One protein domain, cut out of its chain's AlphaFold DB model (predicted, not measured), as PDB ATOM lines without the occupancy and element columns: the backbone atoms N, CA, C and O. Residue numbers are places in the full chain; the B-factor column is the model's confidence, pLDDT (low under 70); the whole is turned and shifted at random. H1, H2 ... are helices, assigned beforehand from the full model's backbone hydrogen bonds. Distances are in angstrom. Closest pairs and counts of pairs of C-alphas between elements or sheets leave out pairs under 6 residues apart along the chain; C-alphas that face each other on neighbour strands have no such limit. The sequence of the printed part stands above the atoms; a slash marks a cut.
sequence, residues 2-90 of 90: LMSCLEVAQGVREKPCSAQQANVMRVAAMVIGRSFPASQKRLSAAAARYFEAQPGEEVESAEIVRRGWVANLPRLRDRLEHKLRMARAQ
ATOM      1  N   LEU A   2      24.053   2.856 -25.073       90.31
ATOM      2  CA  LEU A   2      24.840   3.759 -24.209       90.31
ATOM      3  C   LEU A   2      24.058   4.984 -23.688       90.31
ATOM      4  O   LEU A   2      24.142   5.282 -22.503       90.31
ATOM      5  N   MET A   3      23.292   5.666 -24.547       91.00
ATOM      6  CA  MET A   3      22.515   6.853 -24.145       91.00
ATOM      7  C   MET A   3      21.438   6.505 -23.113       91.00
ATOM      8  O   MET A   3      21.373   7.149 -22.079       91.00
ATOM      9  N   SER A   4      20.686   5.420 -23.314       90.81
ATOM     10  CA  SER A   4      19.670   4.985 -22.344       90.81
ATOM     11  C   SER A   4      20.266   4.614 -20.983       90.81
ATOM     12  O   SER A   4      19.653   4.883 -19.956       90.81
ATOM     13  N   CYS A   5      21.471   4.033 -20.951       90.81
ATOM     14  CA  CYS A   5      22.181   3.810 -19.686       90.81
ATOM     15  C   CYS A   5      22.576   5.134 -19.027       90.81
ATOM     16  O   CYS A   5      22.437   5.273 -17.818       90.81
ATOM     17  N   LEU A   6      23.048   6.111 -19.805       94.25
ATOM     18  CA  LEU A   6      23.404   7.425 -19.281       94.25
ATOM     19  C   LEU A   6      22.186   8.157 -18.700       94.25
ATOM     20  O   LEU A   6      22.268   8.641 -17.578       94.25
ATOM     21  N   GLU A   7      21.059   8.180 -19.413       94.06
ATOM     22  CA  GLU A   7      19.816   8.823 -18.963       94.06
ATOM     23  C   GLU A   7      19.346   8.261 -17.616       94.06
ATOM     24  O   GLU A   7      19.022   9.016 -16.700       94.06
ATOM     25  N   VAL A   8      19.369   6.932 -17.459       95.00
ATOM     26  CA  VAL A   8      19.015   6.284 -16.187       95.00
ATOM     27  C   VAL A   8      20.062   6.563 -15.108       95.00
ATOM     28  O   VAL A   8      19.723   6.916 -13.980       95.00
ATOM     29  N   ALA A   9      21.350   6.487 -15.443       93.50
ATOM     30  CA  ALA A   9      22.442   6.795 -14.522       93.50
ATOM     31  C   ALA A   9      22.406   8.252 -14.010       93.50
ATOM     32  O   ALA A   9      22.817   8.523 -12.874       93.50
ATOM     33  N   GLN A  10      21.902   9.182 -14.824       93.19
ATOM     34  CA  GLN A  10      21.686  10.588 -14.476       93.19
ATOM     35  C   GLN A  10      20.356  10.827 -13.747       93.19
ATOM     36  O   GLN A  10      20.233  11.825 -13.044       93.19
ATOM     37  N   GLY A  11      19.399   9.902 -13.840       91.19
ATOM     38  CA  GLY A  11      18.052  10.065 -13.286       91.19
ATOM     39  C   GLY A  11      17.099  10.849 -14.190       91.19
ATOM     40  O   GLY A  11      16.030  11.233 -13.739       91.19
ATOM     41  N   VAL A  12      17.466  11.070 -15.456       91.81
ATOM     42  CA  VAL A  12      16.589  11.663 -16.482       91.81
ATOM     43  C   VAL A  12      15.490  10.678 -16.883       91.81
ATOM     44  O   VAL A  12      14.375  11.069 -17.208       91.81
ATOM     45  N   ARG A  13      15.805   9.381 -16.844       89.88
ATOM     46  CA  ARG A  13      14.875   8.300 -17.161       89.88
ATOM     47  C   ARG A  13      14.775   7.324 -16.001       89.88
ATOM     48  O   ARG A  13      15.789   6.927 -15.437       89.88
ATOM     49  N   GLU A  14      13.560   6.886 -15.690       83.00
ATOM     50  CA  GLU A  14      13.329   6.016 -14.531       83.00
ATOM     51  C   GLU A  14      13.461   4.521 -14.832       83.00
ATOM     52  O   GLU A  14      13.928   3.770 -13.978       83.00
ATOM     53  N   LYS A  15      13.050   4.064 -16.027       86.75
ATOM     54  CA  LYS A  15      12.958   2.626 -16.333       86.75
ATOM     55  C   LYS A  15      13.450   2.236 -17.734       86.75
ATOM     56  O   LYS A  15      13.252   3.000 -18.690       86.75
ATOM     57  N   PRO A  16      14.047   1.038 -17.889       91.25
ATOM     58  CA  PRO A  16      14.241   0.423 -19.198       91.25
ATOM     59  C   PRO A  16      12.886   0.117 -19.858       91.25
ATOM     60  O   PRO A  16      11.893  -0.133 -19.181       91.25
ATOM     61  N   CYS A  17      12.852   0.127 -21.192       91.44
ATOM     62  CA  CYS A  17      11.662  -0.231 -21.985       91.44
ATOM     63  C   CYS A  17      11.770  -1.620 -22.638       91.44
ATOM     64  O   CYS A  17      10.966  -1.944 -23.501       91.44
ATOM     65  N   SER A  18      12.802  -2.404 -22.313       94.38
ATOM     66  CA  SER A  18      13.025  -3.741 -22.882       94.38
ATOM     67  C   SER A  18      14.000  -4.557 -22.035       94.38
ATOM     68  O   SER A  18      14.868  -3.981 -21.368       94.38
ATOM     69  N   ALA A  19      13.936  -5.885 -22.175       94.25
ATOM     70  CA  ALA A  19      14.870  -6.841 -21.584       94.25
ATOM     71  C   ALA A  19      16.329  -6.489 -21.896       94.25
ATOM     72  O   ALA A  19      17.195  -6.516 -21.021       94.25
ATOM     73  N   GLN A  20      16.600  -6.099 -23.146       95.56
ATOM     74  CA  GLN A  20      17.927  -5.680 -23.583       95.56
ATOM     75  C   GLN A  20      18.433  -4.489 -22.760       95.56
ATOM     76  O   GLN A  20      19.559  -4.510 -22.268       95.56
ATOM     77  N   GLN A  21      17.610  -3.450 -22.590       95.56
ATOM     78  CA  GLN A  21      18.002  -2.276 -21.810       95.56
ATOM     79  C   GLN A  21      18.214  -2.632 -20.338       95.56
ATOM     80  O   GLN A  21      19.223  -2.222 -19.774       95.56
ATOM     81  N   ALA A  22      17.317  -3.421 -19.742       96.81
ATOM     82  CA  ALA A  22      17.415  -3.831 -18.343       96.81
ATOM     83  C   ALA A  22      18.704  -4.618 -18.061       96.81
ATOM     84  O   ALA A  22      19.452  -4.283 -17.143       96.81
ATOM     85  N   ASN A  23      19.026  -5.598 -18.906       97.19
ATOM     86  CA  ASN A  23      20.244  -6.393 -18.766       97.19
ATOM     87  C   ASN A  23      21.514  -5.554 -18.966       97.19
ATOM     88  O   ASN A  23      22.463  -5.669 -18.189       97.19
ATOM     89  N   VAL A  24      21.536  -4.668 -19.969       96.38
ATOM     90  CA  VAL A  24      22.689  -3.778 -20.181       96.38
ATOM     91  C   VAL A  24      22.853  -2.804 -19.010       96.38
ATOM     92  O   VAL A  24      23.984  -2.565 -18.597       96.38
ATOM     93  N   MET A  25      21.765  -2.281 -18.433       96.56
ATOM     94  CA  MET A  25      21.816  -1.417 -17.243       96.56
ATOM     95  C   MET A  25      22.341  -2.165 -16.013       96.56
ATOM     96  O   MET A  25      23.207  -1.637 -15.317       96.56
ATOM     97  N   ARG A  26      21.887  -3.407 -15.787       96.50
ATOM     98  CA  ARG A  26      22.382  -4.285 -14.715       96.50
ATOM     99  C   ARG A  26      23.898  -4.457 -14.800       96.50
ATOM    100  O   ARG A  26      24.603  -4.203 -13.827       96.50
ATOM    101  N   VAL A  27      24.418  -4.820 -15.974       96.06
ATOM    102  CA  VAL A  27      25.867  -5.010 -16.147       96.06
ATOM    103  C   VAL A  27      26.627  -3.689 -16.148       96.06
ATOM    104  O   VAL A  27      27.716  -3.627 -15.583       96.06
ATOM    105  N   ALA A  28      26.059  -2.610 -16.691       96.00
ATOM    106  CA  ALA A  28      26.646  -1.279 -16.584       96.00
ATOM    107  C   ALA A  28      26.872  -0.888 -15.114       96.00
ATOM    108  O   ALA A  28      27.959  -0.428 -14.776       96.00
ATOM    109  N   ALA A  29      25.900  -1.139 -14.230       95.81
ATOM    110  CA  ALA A  29      26.034  -0.871 -12.799       95.81
ATOM    111  C   ALA A  29      27.167  -1.679 -12.137       95.81
ATOM    112  O   ALA A  29      27.846  -1.159 -11.250       95.81
ATOM    113  N   MET A  30      27.391  -2.920 -12.588       94.75
ATOM    114  CA  MET A  30      28.456  -3.800 -12.087       94.75
ATOM    115  C   MET A  30      29.858  -3.346 -12.508       94.75
ATOM    116  O   MET A  30      30.811  -3.572 -11.769       94.75
ATOM    117  N   VAL A  31      29.999  -2.743 -13.694       94.62
ATOM    118  CA  VAL A  31      31.322  -2.437 -14.269       94.62
ATOM    119  C   VAL A  31      31.775  -0.996 -14.071       94.62
ATOM    120  O   VAL A  31      32.979  -0.755 -14.120       94.62
ATOM    121  N   ILE A  32      30.860  -0.038 -13.878       93.56
ATOM    122  CA  ILE A  32      31.261   1.350 -13.613       93.56
ATOM    123  C   ILE A  32      31.947   1.477 -12.253       93.56
ATOM    124  O   ILE A  32      31.583   0.821 -11.278       93.56
ATOM    125  N   GLY A  33      32.962   2.334 -12.195       87.06
ATOM    126  CA  GLY A  33      33.799   2.524 -11.025       87.06
ATOM    127  C   GLY A  33      33.071   3.139  -9.828       87.06
ATOM    128  O   GLY A  33      32.064   3.844  -9.947       87.06
ATOM    129  N   ARG A  34      33.669   2.941  -8.648       89.31
ATOM    130  CA  ARG A  34      33.177   3.419  -7.340       89.31
ATOM    131  C   ARG A  34      32.988   4.939  -7.247       89.31
ATOM    132  O   ARG A  34      32.333   5.411  -6.327       89.31
ATOM    133  N   SER A  35      33.521   5.715  -8.191       91.44
ATOM    134  CA  SER A  35      33.345   7.172  -8.268       91.44
ATOM    135  C   SER A  35      31.914   7.611  -8.627       91.44
ATOM    136  O   SER A  35      31.606   8.807  -8.557       91.44
ATOM    137  N   PHE A  36      31.027   6.677  -9.001       93.75
ATOM    138  CA  PHE A  36      29.656   6.956  -9.447       93.75
ATOM    139  C   PHE A  36      28.572   6.203  -8.640       93.75
ATOM    140  O   PHE A  36      27.695   5.578  -9.241       93.75
ATOM    141  N   PRO A  37      28.552   6.284  -7.293       94.56
ATOM    142  CA  PRO A  37      27.664   5.458  -6.465       94.56
ATOM    143  C   PRO A  37      26.171   5.732  -6.716       94.56
ATOM    144  O   PRO A  37      25.360   4.808  -6.757       94.56
ATOM    145  N   ALA A  38      25.792   6.993  -6.954       94.56
ATOM    146  CA  ALA A  38      24.411   7.353  -7.286       94.56
ATOM    147  C   ALA A  38      23.965   6.751  -8.630       94.56
ATOM    148  O   ALA A  38      22.867   6.210  -8.739       94.56
ATOM    149  N   SER A  39      24.830   6.804  -9.643       95.56
ATOM    150  CA  SER A  39      24.562   6.232 -10.965       95.56
ATOM    151  C   SER A  39      24.478   4.710 -10.926       95.56
ATOM    152  O   SER A  39      23.575   4.149 -11.543       95.56
ATOM    153  N   GLN A  40      25.352   4.053 -10.156       96.12
ATOM    154  CA  GLN A  40      25.265   2.613  -9.895       96.12
ATOM    155  C   GLN A  40      23.911   2.251  -9.293       96.12
ATOM    156  O   GLN A  40      23.206   1.403  -9.835       96.12
ATOM    157  N   LYS A  41      23.509   2.945  -8.219       95.81
ATOM    158  CA  LYS A  41      22.232   2.689  -7.545       95.81
ATOM    159  C   LYS A  41      21.042   2.850  -8.490       95.81
ATOM    160  O   LYS A  41      20.161   1.999  -8.484       95.81
ATOM    161  N   ARG A  42      21.022   3.901  -9.318       96.12
ATOM    162  CA  ARG A  42      19.937   4.128 -10.290       96.12
ATOM    163  C   ARG A  42      19.864   3.032 -11.346       96.12
ATOM    164  O   ARG A  42      18.781   2.513 -11.589       96.12
ATOM    165  N   LEU A  43      20.997   2.654 -11.938       96.75
ATOM    166  CA  LEU A  43      21.048   1.589 -12.943       96.75
ATOM    167  C   LEU A  43      20.595   0.241 -12.367       96.75
ATOM    168  O   LEU A  43      19.745  -0.417 -12.967       96.75
ATOM    169  N   SER A  44      21.110  -0.137 -11.192       96.00
ATOM    170  CA  SER A  44      20.717  -1.377 -10.516       96.00
ATOM    171  C   SER A  44      19.237  -1.376 -10.148       96.00
ATOM    172  O   SER A  44      18.550  -2.357 -10.409       96.00
ATOM    173  N   ALA A  45      18.724  -0.275  -9.590       96.25
ATOM    174  CA  ALA A  45      17.318  -0.170  -9.208       96.25
ATOM    175  C   ALA A  45      16.383  -0.223 -10.423       96.25
ATOM    176  O   ALA A  45      15.357  -0.895 -10.380       96.25
ATOM    177  N   ALA A  46      16.735   0.447 -11.523       96.12
ATOM    178  CA  ALA A  46      15.936   0.430 -12.743       96.12
ATOM    179  C   ALA A  46      15.889  -0.968 -13.382       96.12
ATOM    180  O   ALA A  46      14.834  -1.388 -13.856       96.12
ATOM    181  N   ALA A  47      17.011  -1.696 -13.369       96.31
ATOM    182  CA  ALA A  47      17.055  -3.079 -13.831       96.31
ATOM    183  C   ALA A  47      16.246  -4.012 -12.914       96.31
ATOM    184  O   ALA A  47      15.422  -4.774 -13.410       96.31
ATOM    185  N   ALA A  48      16.418  -3.905 -11.592       95.38
ATOM    186  CA  ALA A  48      15.684  -4.715 -10.618       95.38
ATOM    187  C   ALA A  48      14.164  -4.549 -10.766       95.38
ATOM    188  O   ALA A  48      13.457  -5.535 -10.948       95.38
ATOM    189  N   ARG A  49      13.676  -3.303 -10.827       95.31
ATOM    190  CA  ARG A  49      12.247  -3.001 -11.032       95.31
ATOM    191  C   ARG A  49      11.684  -3.583 -12.327       95.31
ATOM    192  O   ARG A  49      10.498  -3.884 -12.402       95.31
ATOM    193  N   TYR A  50      12.508  -3.694 -13.366       96.06
ATOM    194  CA  TYR A  50      12.088  -4.313 -14.617       96.06
ATOM    195  C   TYR A  50      11.932  -5.829 -14.464       96.06
ATOM    196  O   TYR A  50      10.915  -6.374 -14.880       96.06
ATOM    197  N   PHE A  51      12.897  -6.502 -13.833       95.62
ATOM    198  CA  PHE A  51      12.852  -7.955 -13.633       95.62
ATOM    199  C   PHE A  51      11.818  -8.399 -12.596       95.62
ATOM    200  O   PHE A  51      11.289  -9.498 -12.714       95.62
ATOM    201  N   GLU A  52      11.464  -7.543 -11.635       94.75
ATOM    202  CA  GLU A  52      10.304  -7.762 -10.758       94.75
ATOM    203  C   GLU A  52       8.997  -7.857 -11.561       94.75
ATOM    204  O   GLU A  52       8.144  -8.687 -11.258       94.75
ATOM    205  N   ALA A  53       8.842  -7.026 -12.600       94.12
ATOM    206  CA  ALA A  53       7.659  -7.023 -13.460       94.12
ATOM    207  C   ALA A  53       7.703  -8.088 -14.571       94.12
ATOM    208  O   ALA A  53       6.654  -8.528 -15.029       94.12
ATOM    209  N   GLN A  54       8.901  -8.482 -15.012       92.81
ATOM    210  CA  GLN A  54       9.138  -9.475 -16.067       92.81
ATOM    211  C   GLN A  54      10.136 -10.551 -15.588       92.81
ATOM    212  O   GLN A  54      11.296 -10.567 -16.030       92.81
ATOM    213  N   PRO A  55       9.731 -11.449 -14.667       88.00
ATOM    214  CA  PRO A  55      10.609 -12.513 -14.192       88.00
ATOM    215  C   PRO A  55      10.995 -13.447 -15.348       88.00
ATOM    216  O   PRO A  55      10.135 -13.919 -16.085       88.00
ATOM    217  N   GLY A  56      12.291 -13.726 -15.511       91.44
ATOM    218  CA  GLY A  56      12.810 -14.627 -16.552       91.44
ATOM    219  C   GLY A  56      13.431 -13.938 -17.772       91.44
ATOM    220  O   GLY A  56      14.052 -14.607 -18.594       91.44
ATOM    221  N   GLU A  57      13.345 -12.609 -17.876       94.50
ATOM    222  CA  GLU A  57      14.049 -11.855 -18.927       94.50
ATOM    223  C   GLU A  57      15.502 -11.494 -18.556       94.50
ATOM    224  O   GLU A  57      16.236 -10.922 -19.372       94.50
ATOM    225  N   GLU A  58      15.940 -11.812 -17.334       94.81
ATOM    226  CA  GLU A  58      17.339 -11.671 -16.928       94.81
ATOM    227  C   GLU A  58      18.195 -12.742 -17.610       94.81
ATOM    228  O   GLU A  58      17.882 -13.931 -17.582       94.81
ATOM    229  N   VAL A  59      19.298 -12.317 -18.224       94.69
ATOM    230  CA  VAL A  59      20.264 -13.217 -18.864       94.69
ATOM    231  C   VAL A  59      21.639 -13.056 -18.241       94.69
ATOM    232  O   VAL A  59      21.958 -12.012 -17.673       94.69
ATOM    233  N   GLU A  60      22.499 -14.058 -18.405       93.25
ATOM    234  CA  GLU A  60      23.887 -13.981 -17.956       93.25
ATOM    235  C   GLU A  60      24.643 -12.804 -18.588       93.25
ATOM    236  O   GLU A  60      24.451 -12.444 -19.749       93.25
ATOM    237  N   SER A  61      25.590 -12.223 -17.849       89.19
ATOM    238  CA  SER A  61      26.379 -11.082 -18.333       89.19
ATOM    239  C   SER A  61      27.158 -11.390 -19.622       89.19
ATOM    240  O   SER A  61      27.293 -10.517 -20.479       89.19
ATOM    241  N   ALA A  62      27.631 -12.631 -19.796       89.88
ATOM    242  CA  ALA A  62      28.301 -13.076 -21.021       89.88
ATOM    243  C   ALA A  62      27.346 -13.117 -22.228       89.88
ATOM    244  O   ALA A  62      27.751 -12.856 -23.362       89.88
ATOM    245  N   GLU A  63      26.064 -13.397 -21.990       93.31
ATOM    246  CA  GLU A  63      25.041 -13.460 -23.031       93.31
ATOM    247  C   GLU A  63      24.753 -12.087 -23.650       93.31
ATOM    248  O   GLU A  63      24.501 -11.984 -24.846       93.31
ATOM    249  N   ILE A  64      24.903 -11.004 -22.887       93.69
ATOM    250  CA  ILE A  64      24.741  -9.627 -23.387       93.69
ATOM    251  C   ILE A  64      25.752  -9.308 -24.499       93.69
ATOM    252  O   ILE A  64      25.422  -8.614 -25.464       93.69
ATOM    253  N   VAL A  65      26.983  -9.812 -24.370       93.19
ATOM    254  CA  VAL A  65      28.033  -9.639 -25.385       93.19
ATOM    255  C   VAL A  65      27.789 -10.580 -26.563       93.19
ATOM    256  O   VAL A  65      27.843 -10.132 -27.706       93.19
ATOM    257  N   ARG A  66      27.439 -11.850 -26.303       93.38
ATOM    258  CA  ARG A  66      27.113 -12.835 -27.353       93.38
ATOM    259  C   ARG A  66      25.957 -12.380 -28.247       93.38
ATOM    260  O   ARG A  66      26.032 -12.528 -29.459       93.38
ATOM    261  N   ARG A  67      24.931 -11.752 -27.666       93.06
ATOM    262  CA  ARG A  67      23.787 -11.169 -28.392       93.06
ATOM    263  C   ARG A  67      24.101  -9.846 -29.100       93.06
ATOM    264  O   ARG A  67      23.214  -9.264 -29.719       93.06
ATOM    265  N   GLY A  68      25.321  -9.319 -28.971       93.25
ATOM    266  CA  GLY A  68      25.737  -8.063 -29.599       93.25
ATOM    267  C   GLY A  68      25.074  -6.810 -29.017       93.25
ATOM    268  O   GLY A  68      25.140  -5.738 -29.619       93.25
ATOM    269  N   TRP A  69      24.438  -6.898 -27.843       94.00
ATOM    270  CA  TRP A  69      23.779  -5.749 -27.210       94.00
ATOM    271  C   TRP A  69      24.781  -4.677 -26.774       94.00
ATOM    272  O   TRP A  69      24.464  -3.484 -26.756       94.00
ATOM    273  N   VAL A  70      26.002  -5.109 -26.460       92.69
ATOM    274  CA  VAL A  70      27.187  -4.267 -26.305       92.69
ATOM    275  C   VAL A  70      28.371  -4.947 -26.979       92.69
ATOM    276  O   VAL A  70      28.459  -6.170 -26.991       92.69
ATOM    277  N   ALA A  71      29.307  -4.156 -27.504       90.38
ATOM    278  CA  ALA A  71      30.498  -4.701 -28.157       90.38
ATOM    279  C   ALA A  71      31.380  -5.501 -27.182       90.38
ATOM    280  O   ALA A  71      31.872  -6.569 -27.521       90.38
ATOM    281  N   ASN A  72      31.599  -4.963 -25.981       92.38
ATOM    282  CA  ASN A  72      32.218  -5.636 -24.842       92.38
ATOM    283  C   ASN A  72      32.003  -4.788 -23.573       92.38
ATOM    284  O   ASN A  72      31.604  -3.618 -23.651       92.38
ATOM    285  N   LEU A  73      32.272  -5.377 -22.407       92.50
ATOM    286  CA  LEU A  73      32.055  -4.716 -21.117       92.50
ATOM    287  C   LEU A  73      33.048  -3.576 -20.825       92.50
ATOM    288  O   LEU A  73      32.582  -2.512 -20.407       92.50
ATOM    289  N   PRO A  74      34.367  -3.710 -21.084       94.19
ATOM    290  CA  PRO A  74      35.309  -2.610 -20.861       94.19
ATOM    291  C   PRO A  74      34.948  -1.345 -21.651       94.19
ATOM    292  O   PRO A  74      34.884  -0.255 -21.095       94.19
ATOM    293  N   ARG A  75      34.586  -1.485 -22.930       94.31
ATOM    294  CA  ARG A  75      34.193  -0.356 -23.782       94.31
ATOM    295  C   ARG A  75      32.878   0.278 -23.336       94.31
ATOM    296  O   ARG A  75      32.719   1.489 -23.480       94.31
ATOM    297  N   LEU A  76      31.930  -0.510 -22.823       94.88
ATOM    298  CA  LEU A  76      30.709   0.026 -22.214       94.88
ATOM    299  C   LEU A  76      31.055   0.891 -20.998       94.88
ATOM    300  O   LEU A  76      30.613   2.038 -20.938       94.88
ATOM    301  N   ARG A  77      31.867   0.354 -20.077       95.06
ATOM    302  CA  ARG A  77      32.336   1.053 -18.876       95.06
ATOM    303  C   ARG A  77      33.005   2.370 -19.241       95.06
ATOM    304  O   ARG A  77      32.536   3.423 -18.821       95.06
ATOM    305  N   ASP A  78      34.050   2.319 -20.062       95.81
ATOM    306  CA  ASP A  78      34.895   3.482 -20.337       95.81
ATOM    307  C   ASP A  78      34.085   4.617 -20.984       95.81
ATOM    308  O   ASP A  78      34.204   5.782 -20.599       95.81
ATOM    309  N   ARG A  79      33.186   4.278 -21.922       95.81
ATOM    310  CA  ARG A  79      32.305   5.263 -22.570       95.81
ATOM    311  C   ARG A  79      31.258   5.833 -21.618       95.81
ATOM    312  O   ARG A  79      30.956   7.024 -21.713       95.81
ATOM    313  N   LEU A  80      30.676   5.005 -20.752       95.62
ATOM    314  CA  LEU A  80      29.661   5.449 -19.798       95.62
ATOM    315  C   LEU A  80      30.280   6.355 -18.735       95.62
ATOM    316  O   LEU A  80      29.774   7.449 -18.505       95.62
ATOM    317  N   GLU A  81      31.410   5.959 -18.155       95.75
ATOM    318  CA  GLU A  81      32.120   6.784 -17.181       95.75
ATOM    319  C   GLU A  81      32.604   8.099 -17.784       95.75
ATOM    320  O   GLU A  81      32.446   9.142 -17.159       95.75
ATOM    321  N   HIS A  82      33.154   8.081 -19.004       95.44
ATOM    322  CA  HIS A  82      33.550   9.311 -19.684       95.44
ATOM    323  C   HIS A  82      32.370  10.286 -19.792       95.44
ATOM    324  O   HIS A  82      32.496  11.443 -19.397       95.44
ATOM    325  N   LYS A  83      31.193   9.815 -20.225       95.12
ATOM    326  CA  LYS A  83      29.991  10.659 -20.304       95.12
ATOM    327  C   LYS A  83      29.493  11.126 -18.935       95.12
ATOM    328  O   LYS A  83      29.098  12.279 -18.812       95.12
ATOM    329  N   LEU A  84      29.552  10.282 -17.904       94.00
ATOM    330  CA  LEU A  84      29.189  10.671 -16.537       94.00
ATOM    331  C   LEU A  84      30.126  11.742 -15.965       94.00
ATOM    332  O   LEU A  84      29.664  12.634 -15.258       94.00
ATOM    333  N   ARG A  85      31.426  11.695 -16.283       94.12
ATOM    334  CA  ARG A  85      32.378  12.754 -15.904       94.12
ATOM    335  C   ARG A  85      32.060  14.063 -16.615       94.12
ATOM    336  O   ARG A  85      31.999  15.093 -15.959       94.12
ATOM    337  N   MET A  86      31.787  14.014 -17.919       92.12
ATOM    338  CA  MET A  86      31.394  15.203 -18.687       92.12
ATOM    339  C   MET A  86      30.075  15.807 -18.191       92.12
ATOM    340  O   MET A  86      29.920  17.021 -18.175       92.12
ATOM    341  N   ALA A  87      29.137  14.980 -17.730       85.81
ATOM    342  CA  ALA A  87      27.889  15.450 -17.139       85.81
ATOM    343  C   ALA A  87      28.040  16.089 -15.750       85.81
ATOM    344  O   ALA A  87      27.168  16.845 -15.355       85.81
ATOM    345  N   ARG A  88      29.100  15.765 -14.998       77.12
ATOM    346  CA  ARG A  88      29.409  16.396 -13.701       77.12
ATOM    347  C   ARG A  88      30.163  17.718 -13.831       77.12
ATOM    348  O   ARG A  88      30.225  18.459 -12.861       77.12
ATOM    349  N   ALA A  89      30.814  17.947 -14.969       67.31
ATOM    350  CA  ALA A  89      31.599  19.151 -15.235       67.31
ATOM    351  C   ALA A  89      30.754  20.313 -15.798       67.31
ATOM    352  O   ALA A  89      31.308  21.373 -16.072       67.31
ATOM    353  N   GLN A  90      29.453  20.084 -15.999       54.84
ATOM    354  CA  GLN A  90      28.444  21.055 -16.429       54.84
ATOM    355  C   GLN A  90      27.576  21.425 -15.231       54.84
ATOM    356  O   GLN A  90      27.202  22.611 -15.140       54.84
TER     357      GLN A  90
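AT A GLANCE: This is residues 2 to 90 of the 90 residues of an uncharacterized protein of Alicycliphilus sp (UniProt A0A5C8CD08). What shape do these backbone atoms make? The longest helix, H3, pairs with H2 in a helical hairpin, and H2 is the core helix on which the other four pack; H1 packs steeply across H2 and H3, H5 makes a corner with H2, residues 73 to 77 of H5 meeting residues 27 to 31 of H2 nearly at right angles, and the short H4 packs on H2 as well. What is it made of? The printed part has 89 residues with five named helices, in the order H1, H2, H3, H4, H5, and no named strand; the class is all helix, and the packing of the helices is mostly crossed. How compact is it? The whole is compact, with a radius of gyration of the C-alphas of 12.1 A, and its outline is elongated, spanning 38 by 24 by 20 A.

HOW THE PARTS SIT: What stands beside the longest helix? H3, residues 37 to 53, and H2, residues 19 to 31, form a helical hairpin: they touch at a shallow tilt of 32 degrees and run opposite ways. Their closest C-alphas are those of Ala 22 and Ala 47, 4.6 A apart. Which other helices meet this pair? H1, residues 2 to 10, touches H3, with the closest C-alphas those of Ala 9 and Ser 39, 4.2 A apart; their lines are about perpendicular at 73 degrees, only just past a steep tilt. H1 also touches H2 at a steep tilt of 65 degrees, the same way, with the closest C-alphas those of Cys 5 and Met 25, 5.8 A apart. What else touches H2, the hub with four helices touching it? H5, residues 73 to 88, is about perpendicular to H2 at 79 degrees and touches it with residues 73 to 77 alone, while H2 touches H5 with residues 27 to 31 alone; the closest C-alphas are those of Val 31 and Arg 77, 5.9 A apart. H5 also touches H1 at a steep tilt of 48 degrees, the same way, with the closest C-alphas those of Leu 6 and Leu 80, 6.6 A apart. H4, residues 61 to 66, touches H2 at a steep tilt of 60 degrees, opposite ways, with the closest C-alphas those of Val 27 and Ser 61, 6.5 A apart. Which helices stay apart, and are the backbones well formed? H4 is apart from H1 and from H3, H3 and H5 are only just apart at 8.5 A, and H4 and H5 are close but not clearly touching, their closest C-alphas, those of Val 65 and Leu 73, being 7.7 A apart. Every O i to N i+4 pair is within hydrogen-bond range in H1, H2 and H5, against 12 of 13 in H3 and 1 of 2 in H4.

IN THESE COORDINATES: Where does the longest helix run? H3 goes from C-alpha 37 at (27.664, 5.458, -6.465) to C-alpha 53 at (7.659, -7.023, -13.460), 24.6 A. How long are the others? From first to last C-alpha, H5 measures 22.5 A, H2 18.5 A, H1 12.3 A and H4 9.2 A. Where do the first and last helices lie? H1 begins at C-alpha 2 at (24.840, 3.759, -24.209), and H5 ends at C-alpha 88 at (29.409, 16.396, -13.701).

THE WHOLE: How far does it reach? The two C-alphas farthest apart are those of Gly 56 and Gln 90, at 39.0 A. Is the backbone continuous? The printed part runs from residue 2 to residue 90, the chain's last residue, and has no cut. The link from H2 to H3 is tight, the other three are short, and none is long. Where is the model unsure? The mean pLDDT of the printed part is 92.7, and residues 89 to 90 are under 70.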